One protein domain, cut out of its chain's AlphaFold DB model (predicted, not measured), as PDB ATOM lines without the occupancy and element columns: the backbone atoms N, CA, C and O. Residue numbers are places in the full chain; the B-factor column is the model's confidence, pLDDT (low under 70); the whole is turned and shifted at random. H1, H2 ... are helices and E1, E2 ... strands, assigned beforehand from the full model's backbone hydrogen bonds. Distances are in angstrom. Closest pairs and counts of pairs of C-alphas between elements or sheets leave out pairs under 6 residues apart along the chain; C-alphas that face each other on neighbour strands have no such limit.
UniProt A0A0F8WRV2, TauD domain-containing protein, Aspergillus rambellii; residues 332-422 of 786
ATOM      1  N   LYS A 332     -54.391 -10.870 -21.968       89.38
ATOM      2  CA  LYS A 332     -55.599 -10.919 -22.802       89.38
ATOM      3  C   LYS A 332     -55.295 -10.602 -24.266       89.38
ATOM      4  O   LYS A 332     -55.652 -11.387 -25.134       89.38
ATOM      5  N   GLN A 333     -54.591  -9.500 -24.542       90.88
ATOM      6  CA  GLN A 333     -54.198  -9.129 -25.909       90.88
ATOM      7  C   GLN A 333     -53.368 -10.229 -26.579       90.88
ATOM      8  O   GLN A 333     -53.578 -10.541 -27.746       90.88
ATOM      9  N   ILE A 334     -52.449 -10.844 -25.835       93.12
ATOM     10  CA  ILE A 334     -51.595 -11.918 -26.351       93.12
ATOM     11  C   ILE A 334     -52.396 -13.182 -26.664       93.12
ATOM     12  O   ILE A 334     -52.185 -13.792 -27.711       93.12
ATOM     13  N   LEU A 335     -53.345 -13.553 -25.805       92.50
ATOM     14  CA  LEU A 335     -54.216 -14.706 -26.033       92.50
ATOM     15  C   LEU A 335     -55.216 -14.477 -27.176       92.50
ATOM     16  O   LEU A 335     -55.562 -15.419 -27.876       92.50
ATOM     17  N   GLU A 336     -55.646 -13.243 -27.444       93.06
ATOM     18  CA  GLU A 336     -56.436 -12.959 -28.652       93.06
ATOM     19  C   GLU A 336     -55.616 -13.148 -29.935       93.06
ATOM     20  O   GLU A 336     -56.138 -13.637 -30.938       93.06
ATOM     21  N   VAL A 337     -54.313 -12.846 -29.906       94.38
ATOM     22  CA  VAL A 337     -53.434 -13.104 -31.055       94.38
ATOM     23  C   VAL A 337     -53.326 -14.596 -31.358       94.38
ATOM     24  O   VAL A 337     -53.291 -14.955 -32.535       94.38
ATOM     25  N   THR A 338     -53.308 -15.482 -30.355       94.00
ATOM     26  CA  THR A 338     -53.169 -16.931 -30.612       94.00
ATOM     27  C   THR A 338     -54.306 -17.469 -31.490       94.00
ATOM     28  O   THR A 338     -54.080 -18.326 -32.348       94.00
ATOM     29  N   LYS A 339     -55.508 -16.892 -31.386       93.31
ATOM     30  CA  LYS A 339     -56.680 -17.261 -32.202       93.31
ATOM     31  C   LYS A 339     -56.531 -16.915 -33.686       93.31
ATOM     32  O   LYS A 339     -57.188 -17.517 -34.530       93.31
ATOM     33  N   VAL A 340     -55.674 -15.947 -34.013       94.75
ATOM     34  CA  VAL A 340     -55.478 -15.416 -35.373       94.75
ATOM     35  C   VAL A 340     -54.029 -15.543 -35.846       94.75
ATOM     36  O   VAL A 340     -53.597 -14.797 -36.723       94.75
ATOM     37  N   HIS A 341     -53.262 -16.476 -35.275       96.06
ATOM     38  CA  HIS A 341     -51.845 -16.650 -35.586       96.06
ATOM     39  C   HIS A 341     -51.511 -18.106 -35.977       96.06
ATOM     40  O   HIS A 341     -51.916 -19.036 -35.271       96.06
ATOM     41  N   PRO A 342     -50.718 -18.334 -37.049       95.12
ATOM     42  CA  PRO A 342     -50.440 -19.672 -37.590       95.12
ATOM     43  C   PRO A 342     -49.705 -20.609 -36.621       95.12
ATOM     44  O   PRO A 342     -49.875 -21.818 -36.691       95.12
ATOM     45  N   PHE A 343     -48.916 -20.071 -35.683       94.19
ATOM     46  CA  PHE A 343     -48.246 -20.885 -34.650       94.19
ATOM     47  C   PHE A 343     -49.213 -21.655 -33.743       94.19
ATOM     48  O   PHE A 343     -48.818 -22.668 -33.174       94.19
ATOM     49  N   TYR A 344     -50.450 -21.180 -33.602       94.06
ATOM     50  CA  TYR A 344     -51.413 -21.725 -32.645       94.06
ATOM     51  C   TYR A 344     -52.694 -22.221 -33.321       94.06
ATOM     52  O   TYR A 344     -53.326 -23.148 -32.823       94.06
ATOM     53  N   THR A 345     -53.068 -21.642 -34.466       92.62
ATOM     54  CA  THR A 345     -54.308 -21.967 -35.177       92.62
ATOM     55  C   THR A 345     -54.007 -22.449 -36.595       92.62
ATOM     56  O   THR A 345     -53.657 -21.659 -37.467       92.62
ATOM     57  N   SER A 346     -54.215 -23.744 -36.856       88.56
ATOM     58  CA  SER A 346     -53.863 -24.401 -38.131       88.56
ATOM     59  C   SER A 346     -54.606 -23.873 -39.363       88.56
ATOM     60  O   SER A 346     -54.133 -24.033 -40.483       88.56
ATOM     61  N   ARG A 347     -55.770 -23.239 -39.173       91.69
ATOM     62  CA  ARG A 347     -56.561 -22.636 -40.260       91.69
ATOM     63  C   ARG A 347     -56.051 -21.256 -40.686       91.69
ATOM     64  O   ARG A 347     -56.503 -20.734 -41.699       91.69
ATOM     65  N   VAL A 348     -55.154 -20.645 -39.911       94.81
ATOM     66  CA  VAL A 348     -54.610 -19.313 -40.191       94.81
ATOM     67  C   VAL A 348     -53.359 -19.446 -41.053       94.81
ATOM     68  O   VAL A 348     -52.421 -20.151 -40.695       94.81
ATOM     69  N   GLN A 349     -53.317 -18.723 -42.173       94.31
ATOM     70  CA  GLN A 349     -52.213 -18.827 -43.130       94.31
ATOM     71  C   GLN A 349     -51.011 -17.930 -42.790       94.31
ATOM     72  O   GLN A 349     -49.866 -18.366 -42.935       94.31
ATOM     73  N   TYR A 350     -51.244 -16.701 -42.320       95.75
ATOM     74  CA  TYR A 350     -50.203 -15.694 -42.071       95.75
ATOM     75  C   TYR A 350     -50.365 -15.040 -40.696       95.75
ATOM     76  O   TYR A 350     -51.489 -14.980 -40.194       95.75
ATOM     77  N   PRO A 351     -49.287 -14.504 -40.093       95.25
ATOM     78  CA  PRO A 351     -49.411 -13.701 -38.882       95.25
ATOM     79  C   PRO A 351     -50.330 -12.482 -39.091       95.25
ATOM     80  O   PRO A 351     -50.439 -11.957 -40.210       95.25
ATOM     81  N   PRO A 352     -50.980 -11.983 -38.028       93.69
ATOM     82  CA  PRO A 352     -51.884 -10.847 -38.124       93.69
ATOM     83  C   PRO A 352     -51.149  -9.598 -38.628       93.69
ATOM     84  O   PRO A 352     -50.019  -9.294 -38.239       93.69
ATOM     85  N   ASN A 353     -51.804  -8.849 -39.516       90.69
ATOM     86  CA  ASN A 353     -51.299  -7.557 -39.974       90.69
ATOM     87  C   ASN A 353     -51.568  -6.453 -38.937       90.69
ATOM     88  O   ASN A 353     -52.316  -6.644 -37.979       90.69
ATOM     89  N   GLU A 354     -51.002  -5.263 -39.153       85.56
ATOM     90  CA  GLU A 354     -51.126  -4.154 -38.195       85.56
ATOM     91  C   GLU A 354     -52.581  -3.732 -37.936       85.56
ATOM     92  O   GLU A 354     -52.891  -3.278 -36.842       85.56
ATOM     93  N   LYS A 355     -53.495  -3.910 -38.902       87.88
ATOM     94  CA  LYS A 355     -54.920  -3.599 -38.713       87.88
ATOM     95  C   LYS A 355     -55.558  -4.553 -37.699       87.88
ATOM     96  O   LYS A 355     -56.277  -4.094 -36.819       87.88
ATOM     97  N   ILE A 356     -55.277  -5.854 -37.810       90.31
ATOM     98  CA  ILE A 356     -55.764  -6.871 -36.863       90.31
ATOM     99  C   ILE A 356     -55.141  -6.643 -35.483       90.31
ATOM    100  O   ILE A 356     -55.850  -6.627 -34.484       90.31
ATOM    101  N   LEU A 357     -53.830  -6.390 -35.427       90.00
ATOM    102  CA  LEU A 357     -53.135  -6.102 -34.170       90.00
ATOM    103  C   LEU A 357     -53.674  -4.839 -33.481       90.00
ATOM    104  O   LEU A 357     -53.775  -4.812 -32.259       90.00
ATOM    105  N   HIS A 358     -54.038  -3.804 -34.241       85.06
ATOM    106  CA  HIS A 358     -54.668  -2.596 -33.705       85.06
ATOM    107  C   HIS A 358     -56.063  -2.881 -33.139       85.06
ATOM    108  O   HIS A 358     -56.360  -2.436 -32.037       85.06
ATOM    109  N   ALA A 359     -56.885  -3.665 -33.841       87.50
ATOM    110  CA  ALA A 359     -58.204  -4.061 -33.343       87.50
ATOM    111  C   ALA A 359     -58.098  -4.846 -32.024       87.50
ATOM    112  O   ALA A 359     -58.766  -4.504 -31.056       87.50
ATOM    113  N   ILE A 360     -57.174  -5.811 -31.937       87.81
ATOM    114  CA  ILE A 360     -56.919  -6.566 -30.697       87.81
ATOM    115  C   ILE A 360     -56.482  -5.640 -29.551       87.81
ATOM    116  O   ILE A 360     -56.879  -5.841 -28.403       87.81
ATOM    117  N   ARG A 361     -55.663  -4.620 -29.843       84.06
ATOM    118  CA  ARG A 361     -55.225  -3.640 -28.836       84.06
ATOM    119  C   ARG A 361     -56.387  -2.784 -28.323       84.06
ATOM    120  O   ARG A 361     -56.429  -2.546 -27.121       84.06
ATOM    121  N   ASP A 362     -57.296  -2.372 -29.206       76.69
ATOM    122  CA  ASP A 362     -58.436  -1.505 -28.882       76.69
ATOM    123  C   ASP A 362     -59.584  -2.258 -28.182       76.69
ATOM    124  O   ASP A 362     -60.213  -1.726 -27.269       76.69
ATOM    125  N   GLU A 363     -59.869  -3.495 -28.600       69.69
ATOM    126  CA  GLU A 363     -60.991  -4.301 -28.092       69.69
ATOM    127  C   GLU A 363     -60.702  -4.932 -26.722       69.69
ATOM    128  O   GLU A 363     -61.618  -5.208 -25.938       69.69
ATOM    129  N   ALA A 364     -59.428  -5.139 -26.385       60.59
ATOM    130  CA  ALA A 364     -59.024  -5.658 -25.088       60.59
ATOM    131  C   ALA A 364     -59.136  -4.579 -23.990       60.59
ATOM    132  O   ALA A 364     -58.134  -4.065 -23.500       60.59
ATOM    133  N   SER A 365     -60.367  -4.258 -23.569       52.75
ATOM    134  CA  SER A 365     -60.612  -3.457 -22.359       52.75
ATOM    135  C   SER A 365     -60.026  -4.138 -21.106       52.75
ATOM    136  O   SER A 365     -60.075  -5.378 -21.037       52.75
ATOM    137  N   PRO A 366     -59.545  -3.373 -20.097       49.66
ATOM    138  CA  PRO A 366     -58.909  -3.912 -18.886       49.66
ATOM    139  C   PRO A 366     -59.815  -4.726 -17.942       49.66
ATOM    140  O   PRO A 366     -59.307  -5.286 -16.979       49.66
ATOM    141  N   GLU A 367     -61.132  -4.803 -18.173       43.88
ATOM    142  CA  GLU A 367     -62.097  -5.136 -17.105       43.88
ATOM    143  C   GLU A 367     -62.943  -6.411 -17.295       43.88
ATOM    144  O   GLU A 367     -63.973  -6.562 -16.646       43.88
ATOM    145  N   THR A 368     -62.547  -7.387 -18.117       40.41
ATOM    146  CA  THR A 368     -63.317  -8.649 -18.212       40.41
ATOM    147  C   THR A 368     -62.469  -9.898 -18.019       40.41
ATOM    148  O   THR A 368     -61.879 -10.385 -18.978       40.41
ATOM    149  N   GLY A 369     -62.488 -10.413 -16.779       50.94
ATOM    150  CA  GLY A 369     -62.053 -11.754 -16.364       50.94
ATOM    151  C   GLY A 369     -60.558 -12.042 -16.517       50.94
ATOM    152  O   GLY A 369     -59.924 -11.625 -17.479       50.94
ATOM    153  N   THR A 370     -59.969 -12.791 -15.585       49.94
ATOM    154  CA  THR A 370     -58.600 -13.300 -15.739       49.94
ATOM    155  C   THR A 370     -58.604 -14.321 -16.883       49.94
ATOM    156  O   THR A 370     -59.226 -15.375 -16.736       49.94
ATOM    157  N   PRO A 371     -57.984 -14.044 -18.043       62.44
ATOM    158  CA  PRO A 371     -57.990 -15.007 -19.133       62.44
ATOM    159  C   PRO A 371     -57.173 -16.241 -18.720       62.44
ATOM    160  O   PRO A 371     -56.077 -16.124 -18.169       62.44
ATOM    161  N   ALA A 372     -57.722 -17.433 -18.954       74.00
ATOM    162  CA  ALA A 372     -57.137 -18.680 -18.477       74.00
ATOM    163  C   ALA A 372     -55.974 -19.133 -19.376       74.00
ATOM    164  O   ALA A 372     -56.159 -19.950 -20.278       74.00
ATOM    165  N   LEU A 373     -54.764 -18.627 -19.104       87.88
ATOM    166  CA  LEU A 373     -53.518 -19.091 -19.731       87.88
ATOM    167  C   LEU A 373     -53.386 -20.631 -19.753       87.88
ATOM    168  O   LEU A 373     -53.038 -21.145 -20.812       87.88
ATOM    169  N   PRO A 374     -53.738 -21.391 -18.692       84.44
ATOM    170  CA  PRO A 374     -53.614 -22.853 -18.708       84.44
ATOM    171  C   PRO A 374     -54.424 -23.568 -19.802       84.44
ATOM    172  O   PRO A 374     -54.068 -24.680 -20.184       84.44
ATOM    173  N   LEU A 375     -55.485 -22.944 -20.334       83.81
ATOM    174  CA  LEU A 375     -56.282 -23.515 -21.428       83.81
ATOM    175  C   LEU A 375     -55.589 -23.410 -22.792       83.81
ATOM    176  O   LEU A 375     -55.950 -24.136 -23.717       83.81
ATOM    177  N   GLN A 376     -54.609 -22.515 -22.939       88.75
ATOM    178  CA  GLN A 376     -53.812 -22.418 -24.156       88.75
ATOM    179  C   GLN A 376     -52.882 -23.644 -24.244       88.75
ATOM    180  O   GLN A 376     -52.159 -23.917 -23.285       88.75
ATOM    181  N   PRO A 377     -52.855 -24.387 -25.367       89.25
ATOM    182  CA  PRO A 377     -51.911 -25.489 -25.555       89.25
ATOM    183  C   PRO A 377     -50.447 -25.039 -25.502       89.25
ATOM    184  O   PRO A 377     -50.133 -23.898 -25.848       89.25
ATOM    185  N   LEU A 378     -49.554 -25.958 -25.125       91.62
ATOM    186  CA  LEU A 378     -48.111 -25.722 -25.147       91.62
ATOM    187  C   LEU A 378     -47.603 -25.528 -26.582       91.62
ATOM    188  O   LEU A 378     -47.994 -26.241 -27.509       91.62
ATOM    189  N   LEU A 379     -46.692 -24.573 -26.764       92.06
ATOM    190  CA  LEU A 379     -46.032 -24.328 -28.039       92.06
ATOM    191  C   LEU A 379     -44.733 -25.136 -28.118       92.06
ATOM    192  O   LEU A 379     -43.723 -24.798 -27.501       92.06
ATOM    193  N   HIS A 380     -44.761 -26.190 -28.935       87.94
ATOM    194  CA  HIS A 380     -43.608 -27.049 -29.195       87.94
ATOM    195  C   HIS A 380     -42.699 -26.482 -30.293       87.94
ATOM    196  O   HIS A 380     -43.166 -26.022 -31.340       87.94
ATOM    197  N   LYS A 381     -41.383 -26.639 -30.104       83.75
ATOM    198  CA  LYS A 381     -40.339 -26.243 -31.062       83.75
ATOM    199  C   LYS A 381     -40.560 -26.833 -32.462       83.75
ATOM    200  O   LYS A 381     -40.477 -26.106 -33.446       83.75
ATOM    201  N   LYS A 382     -40.948 -28.112 -32.561       81.94
ATOM    202  CA  LYS A 382     -41.255 -28.788 -33.838       81.94
ATOM    203  C   LYS A 382     -42.386 -28.102 -34.615       81.94
ATOM    204  O   LYS A 382     -42.259 -27.880 -35.817       81.94
ATOM    205  N   THR A 383     -43.476 -27.741 -33.931       85.19
ATOM    206  CA  THR A 383     -44.610 -27.013 -34.527       85.19
ATOM    207  C   THR A 383     -44.178 -25.628 -34.985       85.19
ATOM    208  O   THR A 383     -44.421 -25.254 -36.130       85.19
ATOM    209  N   LEU A 384     -43.478 -24.901 -34.113       89.44
ATOM    210  CA  LEU A 384     -42.966 -23.569 -34.400       89.44
ATOM    211  C   LEU A 384     -42.056 -23.571 -35.638       89.44
ATOM    212  O   LEU A 384     -42.265 -22.793 -36.565       89.44
ATOM    213  N   TYR A 385     -41.082 -24.478 -35.692       86.94
ATOM    214  CA  TYR A 385     -40.089 -24.535 -36.765       86.94
ATOM    215  C   TYR A 385     -40.715 -24.915 -38.105       86.94
ATOM    216  O   TYR A 385     -40.358 -24.331 -39.127       86.94
ATOM    217  N   ARG A 386     -41.684 -25.842 -38.107       88.31
ATOM    218  CA  ARG A 386     -42.443 -26.200 -39.312       88.31
ATOM    219  C   ARG A 386     -43.162 -24.983 -39.896       88.31
ATOM    220  O   ARG A 386     -43.037 -24.720 -41.091       88.31
ATOM    221  N   GLU A 387     -43.882 -24.229 -39.066       92.69
ATOM    222  CA  GLU A 387     -44.602 -23.040 -39.534       92.69
ATOM    223  C   GLU A 387     -43.653 -21.929 -39.985       92.69
ATOM    224  O   GLU A 387     -43.892 -21.298 -41.012       92.69
ATOM    225  N   ILE A 388     -42.544 -21.714 -39.273       92.25
ATOM    226  CA  ILE A 388     -41.532 -20.729 -39.672       92.25
ATOM    227  C   ILE A 388     -40.911 -21.094 -41.023       92.25
ATOM    228  O   ILE A 388     -40.786 -20.223 -41.882       92.25
ATOM    229  N   ALA A 389     -40.555 -22.363 -41.243       89.81
ATOM    230  CA  ALA A 389     -39.994 -22.815 -42.515       89.81
ATOM    231  C   ALA A 389     -40.951 -22.524 -43.683       89.81
ATOM    232  O   ALA A 389     -40.535 -21.947 -44.691       89.81
ATOM    233  N   ARG A 390     -42.246 -22.822 -43.507       93.06
ATOM    234  CA  ARG A 390     -43.298 -22.480 -44.474       93.06
ATOM    235  C   ARG A 390     -43.374 -20.968 -44.715       93.06
ATOM    236  O   ARG A 390     -43.345 -20.526 -45.860       93.06
ATOM    237  N   LEU A 391     -43.438 -20.167 -43.650       94.06
ATOM    238  CA  LEU A 391     -43.558 -18.706 -43.733       94.06
ATOM    239  C   LEU A 391     -42.320 -18.027 -44.334       94.06
ATOM    240  O   LEU A 391     -42.437 -16.945 -44.902       94.06
ATOM    241  N   LEU A 392     -41.128 -18.607 -44.214       90.81
ATOM    242  CA  LEU A 392     -39.921 -18.054 -44.833       90.81
ATOM    243  C   LEU A 392     -39.880 -18.303 -46.345       90.81
ATOM    244  O   LEU A 392     -39.422 -17.430 -47.085       90.81
ATOM    245  N   GLN A 393     -40.369 -19.461 -46.794       90.44
ATOM    246  CA  GLN A 393     -40.416 -19.828 -48.213       90.44
ATOM    247  C   GLN A 393     -41.556 -19.124 -48.964       90.44
ATOM    248  O   GLN A 393     -41.435 -18.860 -50.159       90.44
ATOM    249  N   ASP A 394     -42.633 -18.765 -48.267       92.75
ATOM    250  CA  ASP A 394     -43.775 -18.078 -48.861       92.75
ATOM    251  C   ASP A 394     -43.454 -16.603 -49.191       92.75
ATOM    252  O   ASP A 394     -43.169 -15.773 -48.313       92.75
ATOM    253  N   LEU A 395     -43.474 -16.276 -50.488       93.75
ATOM    254  CA  LEU A 395     -43.214 -14.934 -51.025       93.75
ATOM    255  C   LEU A 395     -44.487 -14.088 -51.183       93.75
ATOM    256  O   LEU A 395     -44.394 -12.963 -51.680       93.75
ATOM    257  N   SER A 396     -45.657 -14.610 -50.802       94.06
ATOM    258  CA  SER A 396     -46.923 -13.891 -50.920       94.06
ATOM    259  C   SER A 396     -46.813 -12.509 -50.279       94.06
ATOM    260  O   SER A 396     -46.304 -12.386 -49.158       94.06
ATOM    261  N   PRO A 397     -47.319 -11.444 -50.928       87.69
ATOM    262  CA  PRO A 397     -47.350 -10.140 -50.299       87.69
ATOM    263  C   PRO A 397     -48.144 -10.195 -48.992       87.69
ATOM    264  O   PRO A 397     -47.774  -9.505 -48.058       87.69
ATOM    265  N   GLU A 398     -49.177 -11.022 -48.860       88.81
ATOM    266  CA  GLU A 398     -49.990 -11.112 -47.639       88.81
ATOM    267  C   GLU A 398     -49.225 -11.665 -46.428       88.81
ATOM    268  O   GLU A 398     -49.616 -11.410 -45.287       88.81
ATOM    269  N   ASN A 399     -48.095 -12.338 -46.659       93.50
ATOM    270  CA  ASN A 399     -47.243 -12.871 -45.612       93.50
ATOM    271  C   ASN A 399     -46.551 -11.752 -44.814       93.50
ATOM    272  O   ASN A 399     -45.548 -11.157 -45.218       93.50
ATOM    273  N   THR A 400     -47.082 -11.475 -43.628       91.69
ATOM    274  CA  THR A 400     -46.578 -10.430 -42.728       91.69
ATOM    275  C   THR A 400     -45.353 -10.848 -41.917       91.69
ATOM    276  O   THR A 400     -44.680  -9.969 -41.373       91.69
ATOM    277  N   TYR A 401     -45.013 -12.142 -41.873       92.81
ATOM    278  CA  TYR A 401     -43.908 -12.679 -41.070       92.81
ATOM    279  C   TYR A 401     -42.560 -12.027 -41.427       92.81
ATOM    280  O   TYR A 401     -41.735 -11.723 -40.564       92.81
ATOM    281  N   ARG A 402     -42.371 -11.738 -42.720       88.12
ATOM    282  CA  ARG A 402     -41.134 -11.187 -43.298       88.12
ATOM    283  C   ARG A 402     -41.097  -9.656 -43.332       88.12
ATOM    284  O   ARG A 402     -40.110  -9.073 -43.776       88.12
ATOM    285  N   ARG A 403     -42.172  -8.985 -42.906       89.12
ATOM    286  CA  ARG A 403     -42.329  -7.531 -43.042       89.12
ATOM    287  C   ARG A 403     -41.879  -6.805 -41.781       89.12
ATOM    288  O   ARG A 403     -42.457  -7.007 -40.720       89.12
ATOM    289  N   SER A 404     -40.941  -5.870 -41.931       88.88
ATOM    290  CA  SER A 404     -40.463  -5.010 -40.833       88.88
ATOM    291  C   SER A 404     -39.945  -5.800 -39.626       88.88
ATOM    292  O   SER A 404     -40.063  -5.344 -38.489       88.88
ATOM    293  N   SER A 405     -39.377  -6.980 -39.877       90.94
ATOM    294  CA  SER A 405     -38.908  -7.892 -38.840       90.94
ATOM    295  C   SER A 405     -37.390  -7.823 -38.681       90.94
ATOM    296  O   SER A 405     -36.655  -7.677 -39.657       90.94
ATOM    297  N   TYR A 406     -36.916  -7.970 -37.450       91.31
ATOM    298  CA  TYR A 406     -35.557  -8.376 -37.134       91.31
ATOM    299  C   TYR A 406     -35.495  -9.907 -37.182       91.31
ATOM    300  O   TYR A 406     -36.275 -10.573 -36.499       91.31
ATOM    301  N   LEU A 407     -34.601 -10.464 -38.002       89.56
ATOM    302  CA  LEU A 407     -34.405 -11.908 -38.120       89.56
ATOM    303  C   LEU A 407     -33.040 -12.296 -37.571       89.56
ATOM    304  O   LEU A 407     -32.059 -11.586 -37.777       89.56
ATOM    305  N   SER A 408     -32.974 -13.442 -36.910       86.25
ATOM    306  CA  SER A 408     -31.699 -14.042 -36.506       86.25
ATOM    307  C   SER A 408     -31.829 -15.538 -36.309       86.25
ATOM    308  O   SER A 408     -32.922 -16.056 -36.057       86.25
ATOM    309  N   SER A 409     -30.686 -16.197 -36.448       81.38
ATOM    310  CA  SER A 409     -30.547 -17.635 -36.312       81.38
ATOM    311  C   SER A 409     -30.583 -18.077 -34.852       81.38
ATOM    312  O   SER A 409     -30.202 -17.339 -33.938       81.38
ATOM    313  N   THR A 410     -31.035 -19.309 -34.633       69.50
ATOM    314  CA  THR A 410     -30.818 -20.038 -33.379       69.50
ATOM    315  C   THR A 410     -29.366 -20.496 -33.280       69.50
ATOM    316  O   THR A 410     -28.818 -20.972 -34.274       69.50
ATOM    317  N   GLY A 411     -28.762 -20.403 -32.092       58.25
ATOM    318  CA  GLY A 411     -27.508 -21.113 -31.803       58.25
ATOM    319  C   GLY A 411     -27.744 -22.629 -31.791       58.25
ATOM    320  O   GLY A 411     -28.829 -23.064 -31.400       58.25
ATOM    321  N   GLY A 412     -26.780 -23.429 -32.258       53.06
ATOM    322  CA  GLY A 412     -26.859 -24.899 -32.200       53.06
ATOM    323  C   GLY A 412     -27.629 -25.611 -33.316       53.06
ATOM    324  O   GLY A 412     -28.171 -26.686 -33.090       53.06
ATOM    325  N   GLY A 413     -27.720 -25.043 -34.522       44.94
ATOM    326  CA  GLY A 413     -28.383 -25.698 -35.658       44.94
ATOM    327  C   GLY A 413     -27.468 -26.664 -36.415       44.94
ATOM    328  O   GLY A 413     -26.647 -26.230 -37.216       44.94
ATOM    329  N   SER A 414     -27.655 -27.967 -36.221       42.69
ATOM    330  CA  SER A 414     -26.899 -29.021 -36.898       42.69
ATOM    331  C   SER A 414     -27.217 -29.132 -38.404       42.69
ATOM    332  O   SER A 414     -28.359 -29.402 -38.782       42.69
ATOM    333  N   GLY A 415     -26.205 -29.010 -39.271       41.22
ATOM    334  CA  GLY A 415     -26.203 -29.608 -40.619       41.22
ATOM    335  C   GLY A 415     -26.902 -28.881 -41.787       41.22
ATOM    336  O   GLY A 415     -26.737 -29.329 -42.921       41.22
ATOM    337  N   GLY A 416     -27.663 -27.798 -41.567       49.62
ATOM    338  CA  GLY A 416     -28.464 -27.122 -42.610       49.62
ATOM    339  C   GLY A 416     -28.520 -25.591 -42.494       49.62
ATOM    340  O   GLY A 416     -27.901 -25.005 -41.610       49.62
ATOM    341  N   LEU A 417     -29.265 -24.919 -43.390       56.50
ATOM    342  CA  LEU A 417     -29.526 -23.475 -43.258       56.50
ATOM    343  C   LEU A 417     -30.246 -23.212 -41.921       56.50
ATOM    344  O   LEU A 417     -31.278 -23.841 -41.669       56.50
ATOM    345  N   PRO A 418     -29.735 -22.309 -41.065       66.12
ATOM    346  CA  PRO A 418     -30.270 -22.123 -39.723       66.12
ATOM    347  C   PRO A 418     -31.708 -21.598 -39.755       66.12
ATOM    348  O   PRO A 418     -32.073 -20.776 -40.600       66.12
ATOM    349  N   MET A 419     -32.527 -22.052 -38.802       76.38
ATOM    350  CA  MET A 419     -33.885 -21.537 -38.613       76.38
ATOM    351  C   MET A 419     -33.815 -20.049 -38.245       76.38
ATOM    352  O   MET A 419     -33.074 -19.666 -37.341       76.38
ATOM    353  N   MET A 420     -34.590 -19.217 -38.948       84.31
ATOM    354  CA  MET A 420     -34.638 -17.770 -38.732       84.31
ATOM    355  C   MET A 420     -35.921 -17.368 -38.009       84.31
ATOM    356  O   MET A 420     -37.013 -17.373 -38.591       84.31
ATOM    357  N   PHE A 421     -35.786 -16.954 -36.751       89.12
ATOM    358  CA  PHE A 421     -36.914 -16.417 -35.999       89.12
ATOM    359  C   PHE A 421     -37.082 -14.929 -36.312       89.12
ATOM    360  O   PHE A 421     -36.142 -14.145 -36.153       89.12
ATOM    361  N   ALA A 422     -38.276 -14.534 -36.757       91.38
ATOM    362  CA  ALA A 422     -38.600 -13.150 -37.076       91.38
ATOM    363  C   ALA A 422     -39.340 -12.486 -35.907       91.38
ATOM    364  O   ALA A 422     -40.379 -12.967 -35.457       91.38
TER     365      ALA A 422
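What this domain is: This is residues 332 to 422 of the 786 residues of the protein "TauD domain-containing protein" of Aspergillus rambellii (UniProt A0A0F8WRV2). A short helical hairpin, H1 and H2, makes one end of this elongated domain, and helix H3 beside a small strand hairpin, E1 and E2, makes the other, with much loop between. Under half of the 91 printed residues, 38, are in named elements, in the order H1 H2 H3 E1 E2; the class is mixed, and the sheet E1 - E2 is antiparallel. It is only just loose, close to compact, with a radius of gyration of the C-alphas of 15.0 A and spans of 49 by 30 by 24 A.

Where its parts are: Find C-alpha 332 at (-55.599, -10.919, -22.802), where H1 begins, residues 332 to 338, 10.2 A. H2 is residues 354 to 363, 14.1 A; H3 is 381 to 393, 18.3 A. E1 is 405 to 409, 13.1 A; E2 is 420 to 422, 6.3 A, ending at (-38.600, -13.150, -37.076).

How they stand to each other: H1 and H2 touch, closest at the C-alphas of Gln 333 and Ile 360, 6.1 A, opposite ways at a steep tilt of 37 degrees, only just steep. H3 is apart from both. Its closest C-alpha pair with E2 is Ile 388 and Phe 421, 7.3 A. In the hairpin E1 and E2, N 421 and O 408 are within hydrogen-bond range at 3.1 A. In H1, H2 and H3 every O i to N i+4 pair is within range.

The domain as a whole: The C-alphas of Glu 367 and Gly 415 are farthest apart, 49.4 A. The printed part has no cut; the links H1 to H2, H2 to H3 and H3 to E1 are long. Look for pLDDT under 70 at residues 363 to 371 and 410 to 418.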